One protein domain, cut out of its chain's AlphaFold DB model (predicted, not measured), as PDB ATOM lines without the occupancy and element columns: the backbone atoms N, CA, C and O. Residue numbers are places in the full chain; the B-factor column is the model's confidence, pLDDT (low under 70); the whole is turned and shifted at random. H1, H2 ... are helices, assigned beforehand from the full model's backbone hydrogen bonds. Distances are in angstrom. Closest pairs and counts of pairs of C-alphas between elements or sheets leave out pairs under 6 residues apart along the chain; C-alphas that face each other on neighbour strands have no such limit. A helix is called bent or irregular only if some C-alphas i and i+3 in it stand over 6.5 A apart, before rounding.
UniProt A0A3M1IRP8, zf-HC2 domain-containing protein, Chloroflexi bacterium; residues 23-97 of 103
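AT A GLANCE: This is residues 23 to 97 of the 103 residues of the protein "zf-HC2 domain-containing protein" of Chloroflexi bacterium (UniProt A0A3M1IRP8). H1, H2 and the first part of H3 make a small compact head; H3 runs on out of it as an arm, and residues 69 to 97, with H4 at the far end, stick out. The printed part has 75 residues with four named helices, H1 to H4, and no named strand: all helix. It is extended, radius of gyration of the C-alphas 18.6 A, spanning 53 by 30 by 16 A.

HOW THE PARTS SIT: H1, residues 23 to 36, touches H2, residues 41 to 53, at a steep tilt of 56 degrees, opposite ways; the closest C-alphas, of Leu 27 and Ile 47, are 6.4 A apart. H3, residues 55 to 77, touches H1 with residues 57 to 65 alone, at a shallow tilt of 26 degrees, the same way; the closest C-alphas, of Cys 24 and Cys 57, are 6.7 A apart. H2 and H3 are close but not clearly touching. H4, residues 83 to 95, is apart from H1, H2 and H3. Every O i to N i+4 pair is within hydrogen-bond range in H4, 8 of 10 in H1, 8 of 9 in H2 and 17 of 19 in H3.

IN THESE COORDINATES: H1 begins at C-alpha 23 (-5.567, 37.907, 15.601) and measures 19.5 A, H2 19.1 A, H3 34.5 A; H4, 18.3 A, ends at C-alpha 95 (-28.714, 35.521, 56.068). H1 is irregular, C-alphas 29 and 32 being 7.9 A apart; H3 only just, C-alphas 73 and 76 being 6.6 A apart.

THE WHOLE: The farthest C-alphas, of Asp 53 and Glu 84, are 52.7 A apart. The printed part has no cut, and its three links are tight. Residues 75 to 78 have pLDDT under 70.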
ATOM      1  N   GLN A  23      -4.786  39.044  15.107       89.31
ATOM      2  CA  GLN A  23      -5.567  37.907  15.601       89.31
ATOM      3  C   GLN A  23      -4.972  37.314  16.886       89.31
ATOM      4  O   GLN A  23      -5.723  37.036  17.817       89.31
ATOM      5  N   CYS A  24      -3.640  37.205  16.991       94.12
ATOM      6  CA  CYS A  24      -2.973  36.818  18.239       94.12
ATOM      7  C   CYS A  24      -3.268  37.809  19.374       94.12
ATOM      8  O   CYS A  24      -3.527  37.400  20.502       94.12
ATOM      9  N   ALA A  25      -3.244  39.112  19.078       92.25
ATOM     10  CA  ALA A  25      -3.556  40.148  20.061       92.25
ATOM     11  C   ALA A  25      -5.025  40.088  20.512       92.25
ATOM     12  O   ALA A  25      -5.303  40.224  21.702       92.25
ATOM     13  N   LYS A  26      -5.953  39.830  19.578       93.44
ATOM     14  CA  LYS A  26      -7.376  39.629  19.885       93.44
ATOM     15  C   LYS A  26      -7.587  38.414  20.792       93.44
ATOM     16  O   LYS A  26      -8.215  38.554  21.833       93.44
ATOM     17  N   LEU A  27      -7.001  37.263  20.449       94.31
ATOM     18  CA  LEU A  27      -7.036  36.064  21.293       94.31
ATOM     19  C   LEU A  27      -6.493  36.357  22.695       94.31
ATOM     20  O   LEU A  27      -7.134  36.009  23.680       94.31
ATOM     21  N   LEU A  28      -5.322  36.993  22.795       94.06
ATOM     22  CA  LEU A  28      -4.693  37.292  24.081       94.06
ATOM     23  C   LEU A  28      -5.598  38.148  24.979       94.06
ATOM     24  O   LEU A  28      -5.611  37.941  26.187       94.06
ATOM     25  N   ALA A  29      -6.370  39.070  24.401       94.38
ATOM     26  CA  ALA A  29      -7.325  39.885  25.148       94.38
ATOM     27  C   ALA A  29      -8.519  39.080  25.696       94.38
ATOM     28  O   ALA A  29      -9.112  39.494  26.684       94.38
ATOM     29  N   GLN A  30      -8.853  37.943  25.077       95.88
ATOM     30  CA  GLN A  30     -10.030  37.119  25.392       95.88
ATOM     31  C   GLN A  30      -9.660  35.752  26.000       95.88
ATOM     32  O   GLN A  30     -10.519  34.897  26.196       95.88
ATOM     33  N   ILE A  31      -8.374  35.512  26.282       95.38
ATOM     34  CA  ILE A  31      -7.867  34.178  26.631       95.38
ATOM     35  C   ILE A  31      -8.448  33.637  27.940       95.38
ATOM     36  O   ILE A  31      -8.686  32.436  28.030       95.38
ATOM     37  N   SER A  32      -8.680  34.497  28.936       94.81
ATOM     38  CA  SER A  32      -9.257  34.083  30.220       94.81
ATOM     39  C   SER A  32     -10.697  33.609  30.035       94.81
ATOM     40  O   SER A  32     -10.987  32.449  30.299       94.81
ATOM     41  N   GLU A  33     -11.550  34.453  29.447       97.00
ATOM     42  CA  GLU A  33     -12.960  34.143  29.159       97.00
ATOM     43  C   GLU A  33     -13.091  32.895  28.264       97.00
ATOM     44  O   GLU A  33     -13.957  32.049  28.483       97.00
ATOM     45  N   TYR A  34     -12.188  32.728  27.287       97.06
ATOM     46  CA  TYR A  34     -12.124  31.526  26.450       97.06
ATOM     47  C   TYR A  34     -11.788  30.262  27.249       97.06
ATOM     48  O   TYR A  34     -12.382  29.207  27.027       97.06
ATOM     49  N   ILE A  35     -10.812  30.336  28.157       96.56
ATOM     50  CA  ILE A  35     -10.400  29.191  28.980       96.56
ATOM     51  C   ILE A  35     -11.480  28.827  30.001       96.56
ATOM     52  O   ILE A  35     -11.676  27.635  30.256       96.56
ATOM     53  N   ASP A  36     -12.160  29.825  30.558       94.88
ATOM     54  CA  ASP A  36     -13.213  29.650  31.559       94.88
ATOM     55  C   ASP A  36     -14.565  29.263  30.931       94.88
ATOM     56  O   ASP A  36     -15.445  28.756  31.623       94.88
ATOM     57  N   GLY A  37     -14.700  29.383  29.604       94.81
ATOM     58  CA  GLY A  37     -15.902  28.988  28.863       94.81
ATOM     59  C   GLY A  37     -17.031  30.017  28.940       94.81
ATOM     60  O   GLY A  37     -18.193  29.660  28.771       94.81
ATOM     61  N   GLU A  38     -16.690  31.279  29.195       97.38
ATOM     62  CA  GLU A  38     -17.630  32.392  29.394       97.38
ATOM     63  C   GLU A  38     -17.860  33.219  28.117       97.38
ATOM     64  O   GLU A  38     -18.640  34.169  28.112       97.38
ATOM     65  N   LEU A  39     -17.186  32.866  27.017       96.25
ATOM     66  CA  LEU A  39     -17.357  33.517  25.722       96.25
ATOM     67  C   LEU A  39     -18.566  32.993  24.948       96.25
ATOM     68  O   LEU A  39     -18.876  31.802  24.940       96.25
ATOM     69  N   GLU A  40     -19.166  33.897  24.175       97.44
ATOM     70  CA  GLU A  40     -20.176  33.563  23.175       97.44
ATOM     71  C   GLU A  40     -19.640  32.562  22.139       97.44
ATOM     72  O   GLU A  40     -18.489  32.642  21.695       97.44
ATOM     73  N   ALA A  41     -20.504  31.644  21.691       96.56
ATOM     74  CA  ALA A  41     -20.122  30.542  20.802       96.56
ATOM     75  C   ALA A  41     -19.479  31.009  19.482       96.56
ATOM     76  O   ALA A  41     -18.564  30.362  18.971       96.56
ATOM     77  N   GLU A  42     -19.926  32.145  18.943       96.69
ATOM     78  CA  GLU A  42     -19.356  32.744  17.731       96.69
ATOM     79  C   GLU A  42     -17.897  33.177  17.940       96.69
ATOM     80  O   GLU A  42     -17.038  32.909  17.100       96.69
ATOM     81  N   ILE A  43     -17.586  33.761  19.099       95.75
ATOM     82  CA  ILE A  43     -16.230  34.201  19.446       95.75
ATOM     83  C   ILE A  43     -15.328  32.985  19.685       95.75
ATOM     84  O   ILE A  43     -14.184  32.962  19.225       95.75
ATOM     85  N   CYS A  44     -15.846  31.946  20.346       97.25
ATOM     86  CA  CYS A  44     -15.134  30.677  20.507       97.25
ATOM     87  C   CYS A  44     -14.739  30.073  19.153       97.25
ATOM     88  O   CYS A  44     -13.587  29.675  18.984       97.25
ATOM     89  N   ALA A  45     -15.641  30.075  18.167       96.75
ATOM     90  CA  ALA A  45     -15.350  29.561  16.830       96.75
ATOM     91  C   ALA A  45     -14.245  30.361  16.111       96.75
ATOM     92  O   ALA A  45     -13.371  29.774  15.470       96.75
ATOM     93  N   GLU A  46     -14.232  31.693  16.235       96.06
ATOM     94  CA  GLU A  46     -13.155  32.530  15.680       96.06
ATOM     95  C   GLU A  46     -11.794  32.228  16.321       96.06
ATOM     96  O   GLU A  46     -10.765  32.167  15.638       96.06
ATOM     97  N   ILE A  47     -11.783  32.033  17.640       96.25
ATOM     98  CA  ILE A  47     -10.588  31.661  18.394       96.25
ATOM     99  C   ILE A  47     -10.089  30.282  17.957       96.25
ATOM    100  O   ILE A  47      -8.900  30.122  17.685       96.25
ATOM    101  N   GLU A  48     -10.976  29.297  17.843       96.75
ATOM    102  CA  GLU A  48     -10.637  27.941  17.402       96.75
ATOM    103  C   GLU A  48     -10.058  27.926  15.985       96.75
ATOM    104  O   GLU A  48      -9.061  27.244  15.739       96.75
ATOM    105  N   LEU A  49     -10.610  28.740  15.079       96.38
ATOM    106  CA  LEU A  49     -10.054  28.933  13.742       96.38
ATOM    107  C   LEU A  49      -8.617  29.474  13.812       96.38
ATOM    108  O   LEU A  49      -7.718  28.925  13.177       96.38
ATOM    109  N   HIS A  50      -8.370  30.506  14.625       95.56
ATOM    110  CA  HIS A  50      -7.022  31.049  14.812       95.56
ATOM    111  C   HIS A  50      -6.051  30.022  15.410       95.56
ATOM    112  O   HIS A  50      -4.901  29.920  14.975       95.56
ATOM    113  N   LEU A  51      -6.502  29.246  16.397       96.06
ATOM    114  CA  LEU A  51      -5.708  28.184  17.007       96.06
ATOM    115  C   LEU A  51      -5.381  27.067  16.012       96.06
ATOM    116  O   LEU A  51      -4.331  26.446  16.159       96.06
ATOM    117  N   GLY A  52      -6.206  26.841  14.987       96.50
ATOM    118  CA  GLY A  52      -5.908  25.910  13.894       96.50
ATOM    119  C   GLY A  52      -4.622  26.257  13.138       96.50
ATOM    120  O   GLY A  52      -3.823  25.367  12.845       96.50
ATOM    121  N   ASP A  53      -4.371  27.551  12.927       93.44
ATOM    122  CA  ASP A  53      -3.287  28.037  12.062       93.44
ATOM    123  C   ASP A  53      -2.101  28.659  12.825       93.44
ATOM    124  O   ASP A  53      -1.034  28.881  12.246       93.44
ATOM    125  N   CYS A  54      -2.241  28.944  14.126       94.94
ATOM    126  CA  CYS A  54      -1.223  29.654  14.903       94.94
ATOM    127  C   CYS A  54      -0.578  28.794  15.997       94.94
ATOM    128  O   CYS A  54      -1.130  28.602  17.085       94.94
ATOM    129  N   LYS A  55       0.662  28.346  15.754       93.31
ATOM    130  CA  LYS A  55       1.386  27.502  16.714       93.31
ATOM    131  C   LYS A  55       1.699  28.206  18.035       93.31
ATOM    132  O   LYS A  55       1.607  27.577  19.087       93.31
ATOM    133  N   ASP A  56       2.038  29.490  17.989       92.50
ATOM    134  CA  ASP A  56       2.379  30.263  19.187       92.50
ATOM    135  C   ASP A  56       1.184  30.371  20.140       92.50
ATOM    136  O   ASP A  56       1.317  30.168  21.346       92.50
ATOM    137  N   CYS A  57      -0.009  30.596  19.589       94.50
ATOM    138  CA  CYS A  57      -1.233  30.688  20.374       94.50
ATOM    139  C   CYS A  57      -1.700  29.333  20.907       94.50
ATOM    140  O   CYS A  57      -2.177  29.271  22.039       94.50
ATOM    141  N   GLN A  58      -1.490  28.238  20.165       95.69
ATOM    142  CA  GLN A  58      -1.683  26.887  20.710       95.69
ATOM    143  C   GLN A  58      -0.816  26.675  21.957       95.69
ATOM    144  O   GLN A  58      -1.315  26.257  22.998       95.69
ATOM    145  N   VAL A  59       0.480  27.006  21.873       95.38
ATOM    146  CA  VAL A  59       1.407  26.872  23.008       95.38
ATOM    147  C   VAL A  59       0.971  27.758  24.174       95.38
ATOM    148  O   VAL A  59       0.991  27.302  25.318       95.38
ATOM    149  N   LEU A  60       0.546  28.993  23.912       94.50
ATOM    150  CA  LEU A  60       0.052  29.909  24.939       94.50
ATOM    151  C   LEU A  60      -1.172  29.342  25.671       94.50
ATOM    152  O   LEU A  60      -1.171  29.257  26.900       94.50
ATOM    153  N   VAL A  61      -2.200  28.911  24.939       96.44
ATOM    154  CA  VAL A  61      -3.420  28.340  25.530       96.44
ATOM    155  C   VAL A  61      -3.096  27.065  26.311       96.44
ATOM    156  O   VAL A  61      -3.527  26.916  27.455       96.44
ATOM    157  N   ASP A  62      -2.279  26.175  25.748       96.81
ATOM    158  CA  ASP A  62      -1.885  24.927  26.402       96.81
ATOM    159  C   ASP A  62      -1.104  25.166  27.695       96.81
ATOM    160  O   ASP A  62      -1.356  24.520  28.714       96.81
ATOM    161  N   THR A  63      -0.123  26.068  27.667       96.00
ATOM    162  CA  THR A  63       0.692  26.389  28.848       96.00
ATOM    163  C   THR A  63      -0.133  27.078  29.925       96.00
ATOM    164  O   THR A  63       0.024  26.753  31.105       96.00
ATOM    165  N   THR A  64      -1.080  27.934  29.540       96.38
ATOM    166  CA  THR A  64      -2.016  28.574  30.473       96.38
ATOM    167  C   THR A  64      -2.926  27.534  31.133       96.38
ATOM    168  O   THR A  64      -2.958  27.441  32.362       96.38
ATOM    169  N   LYS A  65      -3.563  26.647  30.351       96.00
ATOM    170  CA  LYS A  65      -4.390  25.536  30.870       96.00
ATOM    171  C   LYS A  65      -3.602  24.608  31.799       96.00
ATOM    172  O   LYS A  65      -4.097  24.219  32.856       96.00
ATOM    173  N   LYS A  66      -2.356  24.275  31.446       95.75
ATOM    174  CA  LYS A  66      -1.464  23.465  32.299       95.75
ATOM    175  C   LYS A  66      -1.124  24.171  33.606       95.75
ATOM    176  O   LYS A  66      -1.129  23.526  34.649       95.75
ATOM    177  N   THR A  67      -0.863  25.475  33.562       95.06
ATOM    178  CA  THR A  67      -0.597  26.278  34.763       95.06
ATOM    179  C   THR A  67      -1.805  26.254  35.697       95.06
ATOM    180  O   THR A  67      -1.655  25.929  36.872       95.06
ATOM    181  N   ILE A  68      -3.014  26.469  35.171       93.69
ATOM    182  CA  ILE A  68      -4.269  26.360  35.937       93.69
ATOM    183  C   ILE A  68      -4.419  24.962  36.549       93.69
ATOM    184  O   ILE A  68      -4.704  24.832  37.738       93.69
ATOM    185  N   ALA A  69      -4.183  23.906  35.769       92.12
ATOM    186  CA  ALA A  69      -4.271  22.531  36.255       92.12
ATOM    187  C   ALA A  69      -3.273  22.236  37.390       92.12
ATOM    188  O   ALA A  69      -3.616  21.512  38.326       92.12
ATOM    189  N   LEU A  70      -2.059  22.798  37.335       92.25
ATOM    190  CA  LEU A  70      -1.080  22.692  38.420       92.25
ATOM    191  C   LEU A  70      -1.601  23.358  39.695       92.25
ATOM    192  O   LEU A  70      -1.625  22.709  40.738       92.25
ATOM    193  N   TYR A  71      -2.080  24.601  39.616       89.81
ATOM    194  CA  TYR A  71      -2.650  25.286  40.782       89.81
ATOM    195  C   TYR A  71      -3.834  24.519  41.375       89.81
ATOM    196  O   TYR A  71      -3.854  24.275  42.579       89.81
ATOM    197  N   ARG A  72      -4.769  24.040  40.541       87.06
ATOM    198  CA  ARG A  72      -5.914  23.231  40.997       87.06
ATOM    199  C   ARG A  72      -5.468  21.945  41.700       87.06
ATOM    200  O   ARG A  72      -5.991  21.618  42.757       87.06
ATOM    201  N   ARG A  73      -4.462  21.244  41.165       84.75
ATOM    202  CA  ARG A  73      -3.906  20.021  41.777       84.75
ATOM    203  C   ARG A  73      -3.234  20.284  43.126       84.75
ATOM    204  O   ARG A  73      -3.297  19.436  44.010       84.75
ATOM    205  N   HIS A  74      -2.570  21.423  43.277       74.31
ATOM    206  CA  HIS A  74      -1.856  21.783  44.505       74.31
ATOM    207  C   HIS A  74      -2.733  22.533  45.526       74.31
ATOM    208  O   HIS A  74      -2.298  22.756  46.655       74.31
ATOM    209  N   HIS A  75      -3.989  22.843  45.195       64.88
ATOM    210  CA  HIS A  75      -4.948  23.460  46.118       64.88
ATOM    211  C   HIS A  75      -5.381  22.524  47.265       64.88
ATOM    212  O   HIS A  75      -5.854  22.976  48.303       64.88
ATOM    213  N   HIS A  76      -5.163  21.211  47.140       57.94
ATOM    214  CA  HIS A  76      -5.444  20.242  48.213       57.94
ATOM    215  C   HIS A  76      -4.503  20.355  49.427       57.94
ATOM    216  O   HIS A  76      -4.666  19.614  50.394       57.94
ATOM    217  N   THR A  77      -3.508  21.244  49.375       59.91
ATOM    218  CA  THR A  77      -2.594  21.501  50.498       59.91
ATOM    219  C   THR A  77      -3.108  22.570  51.462       59.91
ATOM    220  O   THR A  77      -2.502  22.769  52.514       59.91
ATOM    221  N   GLU A  78      -4.212  23.252  51.140       66.25
ATOM    222  CA  GLU A  78      -4.861  24.140  52.098       66.25
ATOM    223  C   GLU A  78      -5.597  23.303  53.152       66.25
ATOM    224  O   GLU A  78      -6.365  22.403  52.795       66.25
ATOM    225  N   PRO A  79      -5.363  23.541  54.455       71.69
ATOM    226  CA  PRO A  79      -6.129  22.862  55.484       71.69
ATOM    227  C   PRO A  79      -7.607  23.189  55.274       71.69
ATOM    228  O   PRO A  79      -7.980  24.359  55.179       71.69
ATOM    229  N   ALA A  80      -8.440  22.148  55.202       75.00
ATOM    230  CA  ALA A  80      -9.881  22.323  55.133       75.00
ATOM    231  C   ALA A  80     -10.334  23.266  56.257       75.00
ATOM    232  O   ALA A  80      -9.864  23.154  57.396       75.00
ATOM    233  N   LEU A  81     -11.237  24.197  55.935       84.25
ATOM    234  CA  LEU A  81     -11.827  25.077  56.937       84.25
ATOM    235  C   LEU A  81     -12.402  24.228  58.075       84.25
ATOM    236  O   LEU A  81     -13.056  23.209  57.836       84.25
ATOM    237  N   SER A  82     -12.158  24.655  59.319       90.31
ATOM    238  CA  SER A  82     -12.780  24.021  60.482       90.31
ATOM    239  C   SER A  82     -14.299  23.951  60.270       90.31
ATOM    240  O   SER A  82     -14.874  24.943  59.809       90.31
ATOM    241  N   PRO A  83     -14.969  22.845  60.647       89.38
ATOM    242  CA  PRO A  83     -16.420  22.715  60.526       89.38
ATOM    243  C   PRO A  83     -17.189  23.903  61.118       89.38
ATOM    244  O   PRO A  83     -18.211  24.307  60.572       89.38
ATOM    245  N   GLU A  84     -16.674  24.504  62.195       93.75
ATOM    246  CA  GLU A  84     -17.267  25.687  62.827       93.75
ATOM    247  C   GLU A  84     -17.212  26.928  61.924       93.75
ATOM    248  O   GLU A  84     -18.195  27.661  61.807       93.75
ATOM    249  N   ILE A  85     -16.075  27.163  61.260       93.12
ATOM    250  CA  ILE A  85     -15.907  28.292  60.337       93.12
ATOM    251  C   ILE A  85     -16.796  28.087  59.113       93.12
ATOM    252  O   ILE A  85     -17.497  29.014  58.714       93.12
ATOM    253  N   THR A  86     -16.825  26.869  58.569       91.31
ATOM    254  CA  THR A  86     -17.687  26.503  57.440       91.31
ATOM    255  C   THR A  86     -19.163  26.717  57.777       91.31
ATOM    256  O   THR A  86     -19.873  27.364  57.013       91.31
ATOM    257  N   ALA A  87     -19.627  26.261  58.944       92.94
ATOM    258  CA  ALA A  87     -21.013  26.450  59.378       92.94
ATOM    259  C   ALA A  87     -21.380  27.935  59.536       92.94
ATOM    260  O   ALA A  87     -22.435  28.369  59.074       92.94
ATOM    261  N   ARG A  88     -20.495  28.734  60.146       94.69
ATOM    262  CA  ARG A  88     -20.703  30.181  60.310       94.69
ATOM    263  C   ARG A  88     -20.708  30.927  58.978       94.69
ATOM    264  O   ARG A  88     -21.500  31.852  58.818       94.69
ATOM    265  N   LEU A  89     -19.849  30.533  58.039       91.81
ATOM    266  CA  LEU A  89     -19.817  31.087  56.687       91.81
ATOM    267  C   LEU A  89     -21.137  30.818  55.956       91.81
ATOM    268  O   LEU A  89     -21.738  31.752  55.434       91.81
ATOM    269  N   TRP A  90     -21.615  29.572  55.971       91.06
ATOM    270  CA  TRP A  90     -22.882  29.211  55.329       91.06
ATOM    271  C   TRP A  90     -24.081  29.933  55.941       91.06
ATOM    272  O   TRP A  90     -24.931  30.419  55.198       91.06
ATOM    273  N   GLN A  91     -24.129  30.071  57.269       93.56
ATOM    274  CA  GLN A  91     -25.181  30.847  57.929       93.56
ATOM    275  C   GLN A  91     -25.164  32.312  57.475       93.56
ATOM    276  O   GLN A  91     -26.204  32.853  57.120       93.56
ATOM    277  N   ALA A  92     -23.986  32.940  57.426       93.31
ATOM    278  CA  ALA A  92     -23.861  34.328  56.992       93.31
ATOM    279  C   ALA A  92     -24.266  34.530  55.519       93.31
ATOM    280  O   ALA A  92     -24.900  35.532  55.196       93.31
ATOM    281  N   LEU A  93     -23.926  33.587  54.631       91.12
ATOM    282  CA  LEU A  93     -24.346  33.619  53.224       91.12
ATOM    283  C   LEU A  93     -25.868  33.474  53.080       91.12
ATOM    284  O   LEU A  93     -26.476  34.208  52.300       91.12
ATOM    285  N   HIS A  94     -26.481  32.589  53.872       90.62
ATOM    286  CA  HIS A  94     -27.931  32.418  53.916       90.62
ATOM    287  C   HIS A  94     -28.643  33.684  54.410       90.62
ATOM    288  O   HIS A  94     -29.578  34.153  53.763       90.62
ATOM    289  N   ASP A  95     -28.164  34.280  55.505       92.25
ATOM    290  CA  ASP A  95     -28.714  35.521  56.068       92.25
ATOM    291  C   ASP A  95     -28.580  36.704  55.089       92.25
ATOM    292  O   ASP A  95     -29.416  37.610  55.082       92.25
ATOM    293  N   ALA A  96     -27.552  36.687  54.234       91.25
ATOM    294  CA  ALA A  96     -27.340  37.663  53.165       91.25
ATOM    295  C   ALA A  96     -28.195  37.411  51.905       91.25
ATOM    296  O   ALA A  96     -28.186  38.236  50.991       91.25
ATOM    297  N   GLY A  97     -28.940  36.301  51.843       85.75
ATOM    298  CA  GLY A  97     -29.807  35.949  50.716       85.75
ATOM    299  C   GLY A  97     -29.109  35.248  49.544       85.75
ATOM    300  O   GLY A  97     -29.746  35.038  48.512       85.75
TER     301      GLY A  97